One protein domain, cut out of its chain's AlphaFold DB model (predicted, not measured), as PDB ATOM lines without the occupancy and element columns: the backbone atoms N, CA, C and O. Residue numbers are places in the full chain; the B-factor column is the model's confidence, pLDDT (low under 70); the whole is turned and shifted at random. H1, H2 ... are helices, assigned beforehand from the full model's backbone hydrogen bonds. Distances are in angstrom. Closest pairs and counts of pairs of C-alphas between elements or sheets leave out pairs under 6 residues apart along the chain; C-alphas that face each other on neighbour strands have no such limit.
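AT A GLANCE: This is residues 26 to 102 of the 108 residues of an uncharacterized protein of Afipia felis (UniProt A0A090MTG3). Two helices, H2 and H4, cross in the middle of this domain; H1 packs on H4 at one end of the arrangement, and H3 packs on H2 at the other, where H2 and H3 form a helical hairpin. The leading stretch, residues 26 to 37, has no named element and lies at the H1 end. The printed part has 77 residues with four named helices, H1, H2, H3 and H4 along the chain, and no named strand; the class is all helix. The whole is compact and rounded, with a radius of gyration of the C-alphas of 11.7 A and spans of 30 by 26 by 23 A.

HOW THE PARTS SIT: Start with H4, residues 86 to 101, the longest helix. It touches H2, residues 52 to 66, at a steep tilt of 52 degrees, the same way; their closest C-alphas, of Leu 59 and Ala 93, are 5.5 A apart. H4 also touches H1, residues 38 to 46, at a steep tilt of 43 degrees, opposite ways; look at the C-alphas of Phe 45 and Phe 94, the closest, 6.1 A apart. The hairpin partner of H2 is H3, residues 70 to 80: they touch at a steep tilt of 42 degrees, opposite ways, closest at the C-alphas of Arg 60 and Ala 73, 5.7 A. The helix packing is mostly crossed, with no touching pair at a shallow tilt. H1 and H3 are apart. Every O i to N i+4 pair is within hydrogen-bond range in H1, H2 and H3, and 10 of 12 are in H4.

IN THESE COORDINATES: Find C-alpha 38 at (193.055, 238.637, 207.608), where H1 begins, 12.3 A long. H2 covers 21.0 A and H3 15.4 A. H4 runs 22.6 A from C-alpha 86 at (203.267, 223.036, 203.097) to C-alpha 101 at (198.185, 242.140, 213.968).

THE WHOLE: The two C-alphas farthest apart, of Glu 47 and Pro 69, are 31.2 A from each other. The printed part has no cut, and the three links between helices are tight. The mean pLDDT of the printed part is 93.3, and no printed residue is under 70.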
ATOM      1  N   ALA A  26     190.143 245.010 198.782       86.56
ATOM      2  CA  ALA A  26     189.791 243.663 198.364       86.56
ATOM      3  C   ALA A  26     188.519 243.181 199.075       86.56
ATOM      4  O   ALA A  26     188.458 243.096 200.298       86.56
ATOM      5  N   GLN A  27     187.523 242.752 198.295       81.50
ATOM      6  CA  GLN A  27     186.293 242.176 198.849       81.50
ATOM      7  C   GLN A  27     186.570 240.877 199.629       81.50
ATOM      8  O   GLN A  27     185.971 240.625 200.676       81.50
ATOM      9  N   HIS A  28     187.516 240.067 199.139       87.38
ATOM     10  CA  HIS A  28     187.914 238.795 199.739       87.38
ATOM     11  C   HIS A  28     189.440 238.598 199.666       87.38
ATOM     12  O   HIS A  28     189.910 237.855 198.804       87.38
ATOM     13  N   PRO A  29     190.237 239.246 200.538       89.12
ATOM     14  CA  PRO A  29     191.696 239.154 200.475       89.12
ATOM     15  C   PRO A  29     192.226 237.751 200.797       89.12
ATOM     16  O   PRO A  29     193.224 237.338 200.214       89.12
ATOM     17  N   PHE A  30     191.548 237.003 201.676       93.62
ATOM     18  CA  PHE A  30     191.932 235.641 202.065       93.62
ATOM     19  C   PHE A  30     190.717 234.707 202.129       93.62
ATOM     20  O   PHE A  30     190.264 234.376 203.228       93.62
ATOM     21  N   PRO A  31     190.127 234.304 200.992       92.19
ATOM     22  CA  PRO A  31     188.923 233.476 200.979       92.19
ATOM     23  C   PRO A  31     189.168 232.108 201.638       92.19
ATOM     24  O   PRO A  31     190.163 231.454 201.354       92.19
ATOM     25  N   GLY A  32     188.252 231.662 202.503       92.56
ATOM     26  CA  GLY A  32     188.354 230.357 203.159       92.56
ATOM     27  C   GLY A  32     187.352 230.154 204.299       92.56
ATOM     28  O   GLY A  32     186.415 230.936 204.485       92.56
ATOM     29  N   GLN A  33     187.553 229.087 205.079       90.12
ATOM     30  CA  GLN A  33     186.776 228.809 206.297       90.12
ATOM     31  C   GLN A  33     186.872 229.974 207.291       90.12
ATOM     32  O   GLN A  33     187.907 230.620 207.379       90.12
ATOM     33  N   PHE A  34     185.815 230.245 208.057       90.81
ATOM     34  CA  PHE A  34     185.732 231.396 208.977       90.81
ATOM     35  C   PHE A  34     185.698 232.784 208.305       90.81
ATOM     36  O   PHE A  34     185.683 233.793 209.006       90.81
ATOM     37  N   GLY A  35     185.623 232.853 206.970       92.75
ATOM     38  CA  GLY A  35     185.470 234.094 206.209       92.75
ATOM     39  C   GLY A  35     186.716 234.489 205.417       92.75
ATOM     40  O   GLY A  35     187.670 233.721 205.292       92.75
ATOM     41  N   SER A  36     186.695 235.700 204.856       94.19
ATOM     42  CA  SER A  36     187.712 236.161 203.903       94.19
ATOM     43  C   SER A  36     188.692 237.211 204.432       94.19
ATOM     44  O   SER A  36     189.457 237.779 203.655       94.19
ATOM     45  N   THR A  37     188.627 237.537 205.723       93.81
ATOM     46  CA  THR A  37     189.418 238.613 206.339       93.81
ATOM     47  C   THR A  37     190.807 238.120 206.759       93.81
ATOM     48  O   THR A  37     190.993 236.916 206.950       93.81
ATOM     49  N   PRO A  38     191.781 239.022 206.999       94.62
ATOM     50  CA  PRO A  38     193.055 238.637 207.608       94.62
ATOM     51  C   PRO A  38     192.879 237.873 208.932       94.62
ATOM     52  O   PRO A  38     193.642 236.959 209.221       94.62
ATOM     53  N   ALA A  39     191.855 238.206 209.730       95.00
ATOM     54  CA  ALA A  39     191.591 237.536 211.007       95.00
ATOM     55  C   ALA A  39     191.053 236.109 210.805       95.00
ATOM     56  O   ALA A  39     191.406 235.200 211.552       95.00
ATOM     57  N   ALA A  40     190.239 235.894 209.768       96.06
ATOM     58  CA  ALA A  40     189.801 234.557 209.381       96.06
ATOM     59  C   ALA A  40     190.984 233.699 208.909       96.06
ATOM     60  O   ALA A  40     191.087 232.541 209.309       96.06
ATOM     61  N   ALA A  41     191.898 234.275 208.120       96.94
ATOM     62  CA  ALA A  41     193.137 233.606 207.731       96.94
ATOM     63  C   ALA A  41     193.993 233.253 208.954       96.94
ATOM     64  O   ALA A  41     194.402 232.105 209.091       96.94
ATOM     65  N   MET A  42     194.178 234.197 209.885       96.69
ATOM     66  CA  MET A  42     194.920 233.974 211.131       96.69
ATOM     67  C   MET A  42     194.361 232.781 211.907       96.69
ATOM     68  O   MET A  42     195.107 231.881 212.280       96.69
ATOM     69  N   LYS A  43     193.035 232.723 212.061       96.94
ATOM     70  CA  LYS A  43     192.359 231.601 212.712       96.94
ATOM     71  C   LYS A  43     192.618 230.263 212.008       96.94
ATOM     72  O   LYS A  43     192.829 229.259 212.676       96.94
ATOM     73  N   ARG A  44     192.622 230.231 210.669       97.44
ATOM     74  CA  ARG A  44     192.926 229.002 209.912       97.44
ATOM     75  C   ARG A  44     194.359 228.522 210.132       97.44
ATOM     76  O   ARG A  44     194.571 227.314 210.206       97.44
ATOM     77  N   PHE A  45     195.322 229.439 210.232       96.69
ATOM     78  CA  PHE A  45     196.699 229.077 210.567       96.69
ATOM     79  C   PHE A  45     196.820 228.541 211.997       96.69
ATOM     80  O   PHE A  45     197.408 227.479 212.182       96.69
ATOM     81  N   ASP A  46     196.209 229.220 212.970       95.00
ATOM     82  CA  ASP A  46     196.217 228.820 214.384       95.00
ATOM     83  C   ASP A  46     195.595 227.424 214.598       95.00
ATOM     84  O   ASP A  46     196.180 226.556 215.243       95.00
ATOM     85  N   GLU A  47     194.462 227.144 213.946       96.19
ATOM     86  CA  GLU A  47     193.794 225.834 214.002       96.19
ATOM     87  C   GLU A  47     194.427 224.775 213.074       96.19
ATOM     88  O   GLU A  47     193.944 223.643 213.007       96.19
ATOM     89  N   SER A  48     195.504 225.107 212.350       95.25
ATOM     90  CA  SER A  48     196.153 224.219 211.368       95.25
ATOM     91  C   SER A  48     195.214 223.683 210.268       95.25
ATOM     92  O   SER A  48     195.434 222.607 209.716       95.25
ATOM     93  N   VAL A  49     194.173 224.448 209.922       95.88
ATOM     94  CA  VAL A  49     193.201 224.152 208.843       95.88
ATOM     95  C   VAL A  49     193.373 225.081 207.634       95.88
ATOM     96  O   VAL A  49     192.445 225.302 206.853       95.88
ATOM     97  N   PHE A  50     194.566 225.658 207.496       95.00
ATOM     98  CA  PHE A  50     194.959 226.497 206.370       95.00
ATOM     99  C   PHE A  50     195.017 225.705 205.058       95.00
ATOM    100  O   PHE A  50     195.252 224.496 205.021       95.00
ATOM    101  N   SER A  51     194.814 226.419 203.956       93.56
ATOM    102  CA  SER A  51     194.916 225.901 202.593       93.56
ATOM    103  C   SER A  51     196.243 226.307 201.928       93.56
ATOM    104  O   SER A  51     196.894 227.247 202.392       93.56
ATOM    105  N   PRO A  52     196.653 225.656 200.819       93.50
ATOM    106  CA  PRO A  52     197.771 226.140 200.001       93.50
ATOM    107  C   PRO A  52     197.588 227.607 199.580       93.50
ATOM    108  O   PRO A  52     198.523 228.396 199.654       93.50
ATOM    109  N   ASP A  53     196.354 227.978 199.234       93.75
ATOM    110  CA  ASP A  53     195.933 229.335 198.883       93.75
ATOM    111  C   ASP A  53     196.184 230.362 199.998       93.75
ATOM    112  O   ASP A  53     196.524 231.512 199.711       93.75
ATOM    113  N   ASP A  54     195.997 229.974 201.265       95.88
ATOM    114  CA  ASP A  54     196.294 230.841 202.411       95.88
ATOM    115  C   ASP A  54     197.798 231.112 202.502       95.88
ATOM    116  O   ASP A  54     198.216 232.264 202.639       95.88
ATOM    117  N   VAL A  55     198.607 230.054 202.385       96.19
ATOM    118  CA  VAL A  55     200.076 230.124 202.433       96.19
ATOM    119  C   VAL A  55     200.601 231.001 201.302       96.19
ATOM    120  O   VAL A  55     201.339 231.955 201.551       96.19
ATOM    121  N   GLU A  56     200.174 230.719 200.073       95.50
ATOM    122  CA  GLU A  56     200.562 231.472 198.883       95.50
ATOM    123  C   GLU A  56     200.216 232.954 199.016       95.50
ATOM    124  O   GLU A  56     201.098 233.804 198.875       95.50
ATOM    125  N   ARG A  57     198.958 233.286 199.330       95.44
ATOM    126  CA  ARG A  57     198.526 234.689 199.383       95.44
ATOM    127  C   ARG A  57     199.290 235.475 200.436       95.44
ATOM    128  O   ARG A  57     199.710 236.598 200.159       95.44
ATOM    129  N   VAL A  58     199.472 234.911 201.629       96.88
ATOM    130  CA  VAL A  58     200.171 235.598 202.721       96.88
ATOM    131  C   VAL A  58     201.629 235.861 202.358       96.88
ATOM    132  O   VAL A  58     202.086 237.000 202.476       96.88
ATOM    133  N   LEU A  59     202.348 234.842 201.880       96.50
ATOM    134  CA  LEU A  59     203.757 234.981 201.516       96.50
ATOM    135  C   LEU A  59     203.933 235.953 200.349       96.50
ATOM    136  O   LEU A  59     204.726 236.886 200.447       96.50
ATOM    137  N   ARG A  60     203.133 235.801 199.289       96.19
ATOM    138  CA  ARG A  60     203.163 236.668 198.107       96.19
ATOM    139  C   ARG A  60     202.937 238.134 198.467       96.19
ATOM    140  O   ARG A  60     203.712 239.000 198.068       96.19
ATOM    141  N   LEU A  61     201.883 238.428 199.232       96.56
ATOM    142  CA  LEU A  61     201.576 239.796 199.655       96.56
ATOM    143  C   LEU A  61     202.649 240.355 200.589       96.56
ATOM    144  O   LEU A  61     202.999 241.529 200.471       96.56
ATOM    145  N   GLY A  62     203.198 239.520 201.475       96.31
ATOM    146  CA  GLY A  62     204.303 239.900 202.347       96.31
ATOM    147  C   GLY A  62     205.552 240.283 201.552       96.31
ATOM    148  O   GLY A  62     206.073 241.374 201.764       96.31
ATOM    149  N   LEU A  63     205.988 239.453 200.599       96.62
ATOM    150  CA  LEU A  63     207.135 239.729 199.718       96.62
ATOM    151  C   LEU A  63     206.931 241.016 198.921       96.62
ATOM    152  O   LEU A  63     207.784 241.911 198.923       96.62
ATOM    153  N   ILE A  64     205.762 241.142 198.284       96.62
ATOM    154  CA  ILE A  64     205.416 242.335 197.513       96.62
ATOM    155  C   ILE A  64     205.420 243.553 198.414       96.62
ATOM    156  O   ILE A  64     205.890 244.597 197.987       96.62
ATOM    157  N   GLY A  65     204.925 243.473 199.644       95.56
ATOM    158  CA  GLY A  65     204.981 244.579 200.594       95.56
ATOM    159  C   GLY A  65     206.395 244.912 201.068       95.56
ATOM    160  O   GLY A  65     206.737 246.090 201.163       95.56
ATOM    161  N   GLY A  66     207.253 243.901 201.215       94.38
ATOM    162  CA  GLY A  66     208.665 244.046 201.571       94.38
ATOM    163  C   GLY A  66     209.553 244.638 200.472       94.38
ATOM    164  O   GLY A  66     210.706 244.975 200.744       94.38
ATOM    165  N   GLY A  67     209.016 244.817 199.260       95.56
ATOM    166  CA  GLY A  67     209.679 245.504 198.146       95.56
ATOM    167  C   GLY A  67     209.953 244.630 196.926       95.56
ATOM    168  O   GLY A  67     210.404 245.162 195.915       95.56
ATOM    169  N   MET A  68     209.661 243.329 196.994       96.00
ATOM    170  CA  MET A  68     209.868 242.410 195.876       96.00
ATOM    171  C   MET A  68     208.899 242.723 194.717       96.00
ATOM    172  O   MET A  68     207.711 242.972 194.957       96.00
ATOM    173  N   PRO A  69     209.357 242.713 193.451       96.19
ATOM    174  CA  PRO A  69     208.477 242.783 192.290       96.19
ATOM    175  C   PRO A  69     207.452 241.642 192.280       96.19
ATOM    176  O   PRO A  69     207.770 240.512 192.631       96.19
ATOM    177  N   SER A  70     206.227 241.912 191.815       94.56
ATOM    178  CA  SER A  70     205.156 240.901 191.804       94.56
ATOM    179  C   SER A  70     205.534 239.637 191.035       94.56
ATOM    180  O   SER A  70     205.250 238.556 191.523       94.56
ATOM    181  N   ALA A  71     206.166 239.769 189.865       96.06
ATOM    182  CA  ALA A  71     206.547 238.619 189.044       96.06
ATOM    183  C   ALA A  71     207.591 237.732 189.742       96.06
ATOM    184  O   ALA A  71     207.467 236.519 189.736       96.06
ATOM    185  N   GLU A  72     208.568 238.345 190.414       95.12
ATOM    186  CA  GLU A  72     209.580 237.613 191.180       95.12
ATOM    187  C   GLU A  72     208.959 236.907 192.394       95.12
ATOM    188  O   GLU A  72     209.289 235.761 192.685       95.12
ATOM    189  N   ALA A  73     208.002 237.557 193.064       95.00
ATOM    190  CA  ALA A  73     207.241 236.919 194.132       95.00
ATOM    191  C   ALA A  73     206.418 235.730 193.606       95.00
ATOM    192  O   ALA A  73     206.373 234.696 194.264       95.00
ATOM    193  N   ASP A  74     205.792 235.859 192.431       94.94
ATOM    194  CA  ASP A  74     205.025 234.782 191.792       94.94
ATOM    195  C   ASP A  74     205.913 233.565 191.478       94.94
ATOM    196  O   ASP A  74     205.551 232.438 191.823       94.94
ATOM    197  N   ASP A  75     207.097 233.796 190.905       94.31
ATOM    198  CA  ASP A  75     208.069 232.741 190.596       94.31
ATOM    199  C   ASP A  75     208.528 232.007 191.868       94.31
ATOM    200  O   ASP A  75     208.529 230.775 191.918       94.31
ATOM    201  N   LEU A  76     208.841 232.754 192.933       92.88
ATOM    202  CA  LEU A  76     209.316 232.192 194.200       92.88
ATOM    203  C   LEU A  76     208.237 231.350 194.907       92.88
ATOM    204  O   LEU A  76     208.528 230.308 195.499       92.88
ATOM    205  N   ILE A  77     206.976 231.779 194.839       94.12
ATOM    206  CA  ILE A  77     205.840 231.004 195.353       94.12
ATOM    207  C   ILE A  77     205.654 229.719 194.547       94.12
ATOM    208  O   ILE A  77     205.497 228.649 195.142       94.12
ATOM    209  N   ALA A  78     205.677 229.810 193.217       92.12
ATOM    210  CA  ALA A  78     205.527 228.646 192.351       92.12
ATOM    211  C   ALA A  78     206.641 227.617 192.601       92.12
ATOM    212  O   ALA A  78     206.376 226.415 192.635       92.12
ATOM    213  N   GLU A  79     207.868 228.080 192.847       90.69
ATOM    214  CA  GLU A  79     209.011 227.216 193.134       90.69
ATOM    215  C   GLU A  79     208.915 226.519 194.500       90.69
ATOM    216  O   GLU A  79     209.343 225.374 194.629       90.69
ATOM    217  N   HIS A  80     208.364 227.175 195.528       88.31
ATOM    218  CA  HIS A  80     208.519 226.719 196.920       88.31
ATOM    219  C   HIS A  80     207.226 226.368 197.661       88.31
ATOM    220  O   HIS A  80     207.276 225.803 198.758       88.31
ATOM    221  N   VAL A  81     206.062 226.680 197.096       89.00
ATOM    222  CA  VAL A  81     204.756 226.354 197.689       89.00
ATOM    223  C   VAL A  81     204.058 225.268 196.877       89.00
ATOM    224  O   VAL A  81     203.556 224.294 197.443       89.00
ATOM    225  N   HIS A  82     204.043 225.386 195.549       87.12
ATOM    226  CA  HIS A  82     203.338 224.429 194.695       87.12
ATOM    227  C   HIS A  82     204.078 223.092 194.644       87.12
ATOM    228  O   HIS A  82     205.283 223.041 194.420       87.12
ATOM    229  N   GLY A  83     203.364 221.987 194.874       83.19
ATOM    230  CA  GLY A  83     203.943 220.637 194.829       83.19
ATOM    231  C   GLY A  83     204.896 220.285 195.983       83.19
ATOM    232  O   GLY A  83     205.443 219.184 195.988       83.19
ATOM    233  N   HIS A  84     205.067 221.175 196.965       85.06
ATOM    234  CA  HIS A  84     205.965 220.991 198.106       85.06
ATOM    235  C   HIS A  84     205.200 220.744 199.413       85.06
ATOM    236  O   HIS A  84     204.000 220.993 199.530       85.06
ATOM    237  N   ALA A  85     205.906 220.233 200.425       86.62
ATOM    238  CA  ALA A  85     205.338 220.094 201.759       86.62
ATOM    239  C   ALA A  85     204.998 221.485 202.320       86.62
ATOM    240  O   ALA A  85     205.876 222.333 202.452       86.62
ATOM    241  N   LEU A  86     203.732 221.709 202.681       88.19
ATOM    242  CA  LEU A  86     203.267 223.036 203.097       88.19
ATOM    243  C   LEU A  86     203.753 223.452 204.483       88.19
ATOM    244  O   LEU A  86     203.843 224.643 204.732       88.19
ATOM    245  N   GLY A  87     204.067 222.509 205.379       89.00
ATOM    246  CA  GLY A  87     204.397 222.799 206.782       89.00
ATOM    247  C   GLY A  87     205.446 223.911 206.971       89.00
ATOM    248  O   GLY A  87     205.152 224.892 207.651       89.00
ATOM    249  N   PRO A  88     206.635 223.826 206.343       89.94
ATOM    250  CA  PRO A  88     207.647 224.881 206.430       89.94
ATOM    251  C   PRO A  88     207.149 226.251 205.945       89.94
ATOM    252  O   PRO A  88     207.293 227.241 206.658       89.94
ATOM    253  N   SER A  89     206.517 226.308 204.770       94.06
ATOM    254  CA  SER A  89     205.993 227.557 204.203       94.06
ATOM    255  C   SER A  89     204.807 228.104 205.003       94.06
ATOM    256  O   SER A  89     204.654 229.316 205.118       94.06
ATOM    257  N   ALA A  90     204.005 227.236 205.620       95.31
ATOM    258  CA  ALA A  90     202.903 227.618 206.492       95.31
ATOM    259  C   ALA A  90     203.394 228.257 207.795       95.31
ATOM    260  O   ALA A  90     202.814 229.251 208.224       95.31
ATOM    261  N   ASN A  91     204.492 227.765 208.377       94.25
ATOM    262  CA  ASN A  91     205.113 228.404 209.543       94.25
ATOM    263  C   ASN A  91     205.596 229.821 209.208       94.25
ATOM    264  O   ASN A  91     205.359 230.759 209.970       94.25
ATOM    265  N   THR A  92     206.236 229.994 208.046       94.94
ATOM    266  CA  THR A  92     206.648 231.318 207.564       94.94
ATOM    267  C   THR A  92     205.436 232.209 207.306       94.94
ATOM    268  O   THR A  92     205.421 233.348 207.760       94.94
ATOM    269  N   ALA A  93     204.402 231.699 206.637       96.38
ATOM    270  CA  ALA A  93     203.182 232.450 206.371       96.38
ATOM    271  C   ALA A  93     202.503 232.896 207.672       96.38
ATOM    272  O   ALA A  93     202.147 234.062 207.802       96.38
ATOM    273  N   PHE A  94     202.396 232.019 208.670       96.12
ATOM    274  CA  PHE A  94     201.836 232.369 209.973       96.12
ATOM    275  C   PHE A  94     202.616 233.502 210.651       96.12
ATOM    276  O   PHE A  94     202.010 234.481 211.083       96.12
ATOM    277  N   ALA A  95     203.951 233.419 210.668       94.44
ATOM    278  CA  ALA A  95     204.804 234.477 211.207       94.44
ATOM    279  C   ALA A  95     204.657 235.798 210.432       94.44
ATOM    280  O   ALA A  95     204.602 236.869 211.024       94.44
ATOM    281  N   VAL A  96     204.548 235.753 209.103       95.19
ATOM    282  CA  VAL A  96     204.299 236.956 208.294       95.19
ATOM    283  C   VAL A  96     202.924 237.546 208.617       95.19
ATOM    284  O   VAL A  96     202.807 238.752 208.830       95.19
ATOM    285  N   LEU A  97     201.883 236.716 208.704       96.00
ATOM    286  CA  LEU A  97     200.526 237.162 209.002       96.00
ATOM    287  C   LEU A  97     200.395 237.725 210.422       96.00
ATOM    288  O   LEU A  97     199.632 238.668 210.620       96.00
ATOM    289  N   SER A  98     201.135 237.207 211.405       94.94
ATOM    290  CA  SER A  98     201.090 237.714 212.785       94.94
ATOM    291  C   SER A  98     201.601 239.145 212.886       94.94
ATOM    292  O   SER A  98     200.974 239.958 213.568       94.94
ATOM    293  N   THR A  99     202.613 239.508 212.091       92.81
ATOM    294  CA  THR A  99     203.071 240.902 211.979       92.81
ATOM    295  C   THR A  99     202.038 241.838 211.363       92.81
ATOM    296  O   THR A  99     202.234 243.040 211.374       92.81
ATOM    297  N   TYR A 100     200.919 241.357 210.816       91.69
ATOM    298  CA  TYR A 100     199.816 242.253 210.468       91.69
ATOM    299  C   TYR A 100     199.085 242.747 211.728       91.69
ATOM    300  O   TYR A 100     198.660 243.903 211.778       91.69
ATOM    301  N   PHE A 101     198.982 241.903 212.759       89.88
ATOM    302  CA  PHE A 101     198.185 242.140 213.968       89.88
ATOM    303  C   PHE A 101     198.986 242.687 215.147       89.88
ATOM    304  O   PHE A 101     198.486 243.565 215.842       89.88
ATOM    305  N   PHE A 102     200.208 242.196 215.352       86.00
ATOM    306  CA  PHE A 102     201.015 242.491 216.541       86.00
ATOM    307  C   PHE A 102     202.254 243.291 216.157       86.00
ATOM    308  O   PHE A 102     202.910 242.972 215.161       86.00
TER     309      PHE A 102